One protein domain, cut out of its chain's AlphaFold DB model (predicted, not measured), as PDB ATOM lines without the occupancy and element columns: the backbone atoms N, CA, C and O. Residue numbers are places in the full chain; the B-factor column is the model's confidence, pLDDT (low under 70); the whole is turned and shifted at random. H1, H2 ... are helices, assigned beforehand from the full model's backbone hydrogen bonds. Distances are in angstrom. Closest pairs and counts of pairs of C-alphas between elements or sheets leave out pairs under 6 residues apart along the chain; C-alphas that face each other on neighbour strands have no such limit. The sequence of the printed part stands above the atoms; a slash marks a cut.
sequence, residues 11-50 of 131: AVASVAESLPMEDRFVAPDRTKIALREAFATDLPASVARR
ATOM      1  N   ALA A  11      -2.490  -0.026  10.525       98.12
ATOM      2  CA  ALA A  11      -1.059   0.014  10.256       98.12
ATOM      3  C   ALA A  11      -0.264   0.073  11.566       98.12
ATOM      4  O   ALA A  11       0.740  -0.623  11.717       98.12
ATOM      5  N   VAL A  12      -0.749   0.839  12.550       97.19
ATOM      6  CA  VAL A  12      -0.146   0.894  13.891       97.19
ATOM      7  C   VAL A  12      -0.258  -0.460  14.596       97.19
ATOM      8  O   VAL A  12       0.724  -0.927  15.177       97.19
ATOM      9  N   ALA A  13      -1.421  -1.112  14.514       96.88
ATOM     10  CA  ALA A  13      -1.637  -2.441  15.078       96.88
ATOM     11  C   ALA A  13      -0.697  -3.483  14.454       96.88
ATOM     12  O   ALA A  13      -0.026  -4.207  15.185       96.88
ATOM     13  N   SER A  14      -0.572  -3.495  13.123       97.94
ATOM     14  CA  SER A  14       0.319  -4.414  12.406       97.94
ATOM     15  C   SER A  14       1.779  -4.277  12.855       97.94
ATOM     16  O   SER A  14       2.440  -5.281  13.129       97.94
ATOM     17  N   VAL A  15       2.272  -3.043  13.023       97.31
ATOM     18  CA  VAL A  15       3.621  -2.810  13.562       97.31
ATOM     19  C   VAL A  15       3.720  -3.312  15.003       97.31
ATOM     20  O   VAL A  15       4.647  -4.055  15.323       97.31
ATOM     21  N   ALA A  16       2.765  -2.969  15.869       96.50
ATOM     22  CA  ALA A  16       2.780  -3.384  17.271       96.50
ATOM     23  C   ALA A  16       2.742  -4.914  17.456       96.50
ATOM     24  O   ALA A  16       3.368  -5.434  18.381       96.50
ATOM     25  N   GLU A  17       2.031  -5.636  16.588       96.69
ATOM     26  CA  GLU A  17       1.948  -7.102  16.605       96.69
ATOM     27  C   GLU A  17       3.251  -7.773  16.171       96.69
ATOM     28  O   GLU A  17       3.601  -8.826  16.710       96.69
ATOM     29  N   SER A  18       3.989  -7.140  15.255       97.56
ATOM     30  CA  SER A  18       5.273  -7.647  14.761       97.56
ATOM     31  C   SER A  18       6.416  -7.562  15.783       97.56
ATOM     32  O   SER A  18       7.415  -8.265  15.642       97.56
ATOM     33  N   LEU A  19       6.280  -6.728  16.823       97.88
ATOM     34  CA  LEU A  19       7.320  -6.533  17.836       97.88
ATOM     35  C   LEU A  19       7.545  -7.798  18.685       97.88
ATOM     36  O   LEU A  19       6.572  -8.397  19.142       97.88
ATOM     37  N   PRO A  20       8.787  -8.176  19.017       97.88
ATOM     38  CA  PRO A  20       9.074  -9.173  20.048       97.88
ATOM     39  C   PRO A  20       8.383  -8.866  21.385       97.88
ATOM     40  O   PRO A  20       8.087  -7.715  21.715       97.88
ATOM     41  N   MET A  21       8.093  -9.898  22.185       97.00
ATOM     42  CA  MET A  21       7.425  -9.695  23.478       97.00
ATOM     43  C   MET A  21       8.292  -8.871  24.441       97.00
ATOM     44  O   MET A  21       7.772  -7.995  25.124       97.00
ATOM     45  N   GLU A  22       9.607  -9.084  24.442       97.12
ATOM     46  CA  GLU A  22      10.584  -8.344  25.256       97.12
ATOM     47  C   GLU A  22      10.629  -6.836  24.964       97.12
ATOM     48  O   GLU A  22      10.830  -6.044  25.885       97.12
ATOM     49  N   ASP A  23      10.305  -6.430  23.734       97.75
ATOM     50  CA  ASP A  23      10.188  -5.022  23.333       97.75
ATOM     51  C   ASP A  23       8.828  -4.416  23.707       97.75
ATOM     52  O   ASP A  23       8.619  -3.200  23.683       97.75
ATOM     53  N   ARG A  24       7.853  -5.250  24.073       96.69
ATOM     54  CA  ARG A  24       6.522  -4.812  24.508       96.69
ATOM     55  C   ARG A  24       6.434  -4.768  26.027       96.69
ATOM     56  O   ARG A  24       5.937  -3.784  26.590       96.69
ATOM     57  N   PHE A  25       6.889  -5.828  26.685       96.44
ATOM     58  CA  PHE A  25       6.782  -6.005  28.122       96.44
ATOM     59  C   PHE A  25       7.772  -7.034  28.672       96.44
ATOM     60  O   PHE A  25       7.937  -8.125  28.135       96.44
ATOM     61  N   VAL A  26       8.342  -6.693  29.826       96.12
ATOM     62  CA  VAL A  26       9.140  -7.585  30.665       96.12
ATOM     63  C   VAL A  26       8.563  -7.537  32.076       96.12
ATOM     64  O   VAL A  26       8.360  -6.460  32.644       96.12
ATOM     65  N   ALA A  27       8.274  -8.708  32.637       93.19
ATOM     66  CA  ALA A  27       7.718  -8.818  33.978       93.19
ATOM     67  C   ALA A  27       8.691  -8.268  35.049       93.19
ATOM     68  O   ALA A  27       9.906  -8.372  34.877       93.19
ATOM     69  N   PRO A  28       8.176  -7.728  36.170       91.31
ATOM     70  CA  PRO A  28       6.754  -7.600  36.505       91.31
ATOM     71  C   PRO A  28       6.082  -6.319  35.978       91.31
ATOM     72  O   PRO A  28       4.862  -6.288  35.850       91.31
ATOM     73  N   ASP A  29       6.836  -5.261  35.675       90.06
ATOM     74  CA  ASP A  29       6.286  -3.902  35.569       90.06
ATOM     75  C   ASP A  29       6.832  -3.061  34.400       90.06
ATOM     76  O   ASP A  29       6.325  -1.961  34.128       90.06
ATOM     77  N   ARG A  30       7.804  -3.572  33.635       92.31
ATOM     78  CA  ARG A  30       8.330  -2.869  32.460       92.31
ATOM     79  C   ARG A  30       7.378  -3.053  31.286       92.31
ATOM     80  O   ARG A  30       7.409  -4.062  30.597       92.31
ATOM     81  N   THR A  31       6.514  -2.066  31.056       95.38
ATOM     82  CA  THR A  31       5.453  -2.107  30.031       95.38
ATOM     83  C   THR A  31       5.632  -1.041  28.955       95.38
ATOM     84  O   THR A  31       6.070   0.079  29.246       95.38
ATOM     85  N   LYS A  32       5.153  -1.347  27.743       96.31
ATOM     86  CA  LYS A  32       5.137  -0.446  26.579       96.31
ATOM     87  C   LYS A  32       6.546   0.042  26.224       96.31
ATOM     88  O   LYS A  32       6.728   1.232  25.992       96.31
ATOM     89  N   ILE A  33       7.529  -0.858  26.269       96.69
ATOM     90  CA  ILE A  33       8.958  -0.518  26.208       96.69
ATOM     91  C   ILE A  33       9.279   0.216  24.898       96.69
ATOM     92  O   ILE A  33       9.605   1.399  24.956       96.69
ATOM     93  N   ALA A  34       9.014  -0.406  23.747       96.88
ATOM     94  CA  ALA A  34       9.227   0.197  22.430       96.88
ATOM     95  C   ALA A  34       8.479   1.530  22.253       96.88
ATOM     96  O   ALA A  34       9.020   2.483  21.704       96.88
ATOM     97  N   LEU A  35       7.250   1.641  22.775       96.62
ATOM     98  CA  LEU A  35       6.489   2.894  22.719       96.62
ATOM     99  C   LEU A  35       7.168   4.004  23.534       96.62
ATOM    100  O   LEU A  35       7.229   5.146  23.095       96.62
ATOM    101  N   ARG A  36       7.659   3.698  24.737       96.62
ATOM    102  CA  ARG A  36       8.336   4.692  25.582       96.62
ATOM    103  C   ARG A  36       9.670   5.120  24.986       96.62
ATOM    104  O   ARG A  36      10.004   6.292  25.089       96.62
ATOM    105  N   GLU A  37      10.402   4.189  24.381       95.81
ATOM    106  CA  GLU A  37      11.676   4.456  23.713       95.81
ATOM    107  C   GLU A  37      11.482   5.313  22.460       95.81
ATOM    108  O   GLU A  37      12.162   6.326  22.317       95.81
ATOM    109  N   ALA A  38      10.488   4.988  21.626       95.88
ATOM    110  CA  ALA A  38      10.172   5.740  20.412       95.88
ATOM    111  C   ALA A  38       9.848   7.221  20.674       95.88
ATOM    112  O   ALA A  38      10.168   8.063  19.846       95.88
ATOM    113  N   PHE A  39       9.252   7.545  21.829       96.81
ATOM    114  CA  PHE A  39       8.884   8.915  22.213       96.81
ATOM    115  C   PHE A  39       9.799   9.525  23.290       96.81
ATOM    116  O   PHE A  39       9.486  10.584  23.840       96.81
ATOM    117  N   ALA A  40      10.917   8.879  23.641       95.56
ATOM    118  CA  ALA A  40      11.776   9.320  24.744       95.56
ATOM    119  C   ALA A  40      12.410  10.701  24.506       95.56
ATOM    120  O   ALA A  40      12.710  11.411  25.466       95.56
ATOM    121  N   THR A  41      12.604  11.076  23.240       96.00
ATOM    122  CA  THR A  41      13.135  12.382  22.826       96.00
ATOM    123  C   THR A  41      12.055  13.445  22.661       96.00
ATOM    124  O   THR A  41      12.360  14.631  22.742       96.00
ATOM    125  N   ASP A  42      10.801  13.032  22.468       98.00
ATOM    126  CA  ASP A  42       9.678  13.933  22.189       98.00
ATOM    127  C   ASP A  42       8.940  14.361  23.464       98.00
ATOM    128  O   ASP A  42       8.247  15.380  23.489       98.00
ATOM    129  N   LEU A  43       9.065  13.576  24.540       97.00
ATOM    130  CA  LEU A  43       8.351  13.780  25.797       97.00
ATOM    131  C   LEU A  43       9.309  14.031  26.966       97.00
ATOM    132  O   LEU A  43      10.378  13.424  27.044       97.00
ATOM    133  N   PRO A  44       8.902  14.833  27.969       97.69
ATOM    134  CA  PRO A  44       9.648  14.936  29.211       97.69
ATOM    135  C   PRO A  44       9.852  13.563  29.849       97.69
ATOM    136  O   PRO A  44       8.935  12.739  29.921       97.69
ATOM    137  N   ALA A  45      11.037  13.346  30.409       94.81
ATOM    138  CA  ALA A  45      11.414  12.058  30.976       94.81
ATOM    139  C   ALA A  45      10.472  11.586  32.109       94.81
ATOM    140  O   ALA A  45      10.283  10.386  32.312       94.81
ATOM    141  N   SER A  46       9.839  12.524  32.826       95.81
ATOM    142  CA  SER A  46       8.807  12.241  33.834       95.81
ATOM    143  C   SER A  46       7.520  11.662  33.235       95.81
ATOM    144  O   SER A  46       6.896  10.806  33.857       95.81
ATOM    145  N   VAL A  47       7.139  12.079  32.026       95.56
ATOM    146  CA  VAL A  47       5.982  11.554  31.284       95.56
ATOM    147  C   VAL A  47       6.334  10.203  30.671       95.56
ATOM    148  O   VAL A  47       5.622   9.223  30.895       95.56
ATOM    149  N   ALA A  48       7.475  10.124  29.980       93.81
ATOM    150  CA  ALA A  48       7.932   8.911  29.302       93.81
ATOM    151  C   ALA A  48       8.148   7.730  30.262       93.81
ATOM    152  O   ALA A  48       7.947   6.582  29.871       93.81
ATOM    153  N   ARG A  49       8.494   7.984  31.533       91.44
ATOM    154  CA  ARG A  49       8.678   6.948  32.570       91.44
ATOM    155  C   ARG A  49       7.500   6.790  33.533       91.44
ATOM    156  O   ARG A  49       7.552   5.937  34.414       91.44
ATOM    157  N   ARG A  50       6.423   7.566  33.379       93.56
ATOM    158  CA  ARG A  50       5.267   7.503  34.284       93.56
ATOM    159  C   ARG A  50       4.635   6.098  34.281       93.56
ATOM    160  O   ARG A  50       4.422   5.545  33.192       93.56
TER     161      ARG A  50
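This is residues 11 to 50 of the 131 residues of a protein of Planctomycetes bacterium (UniProt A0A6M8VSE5). Four short helices are strung one after another along a flat, winding path with few contacts between them: H1 lies at one end, H2 and H3 meet in the middle, and H4 lies at the other end, near H3. Between H2 and H3 the backbone makes a narrow loop and folds back, with residues 25 to 26 paired antiparallel with residues 30 to 31. The printed part has 40 residues, with helices H1, H2, H3 and H4 in that order and no named strand; its class is all helix. It is only just loose, close to compact, with a radius of gyration of the C-alphas of 10.8 A and spans of 27 by 26 by 10 A.

H1, residues 11 to 18, touches no helix. It is only just apart from H2, residues 21 to 24, at a closest C-alpha distance of 8.3 A. H2 touches H3, residues 33 to 38; their closest C-alphas, those of Arg 24 and Ile 33, are 5.2 A apart. H3 and H4, residues 45 to 48, are close but not clearly touching; their closest C-alphas, those of Arg 36 and Ala 48, are 5.6 A apart. H1 is apart from H3 and H4, and H2 is apart from H4. In H1 and H3 every O i to N i+4 pair is within hydrogen-bond range; H2 and H4 are too short for such a pair.

H1 begins at C-alpha 11, (-1.059, 0.014, 10.256), and is 10.9 A long from first to last C-alpha. H2 measures 5.1 A, H3 8.6 A and H4 5.0 A. H3 begins at C-alpha 33, (8.958, -0.518, 26.208), and H4 ends at C-alpha 48, (7.932, 8.911, 29.302).

The two C-alphas farthest apart, those of Ser 14 and Ser 46, are 28.4 A apart. The printed part has no cut. The link from H1 to H2 is tight, and those from H2 to H3 and from H3 to H4 are short. The mean pLDDT of the printed part is 96.0, and no printed residue is under 70.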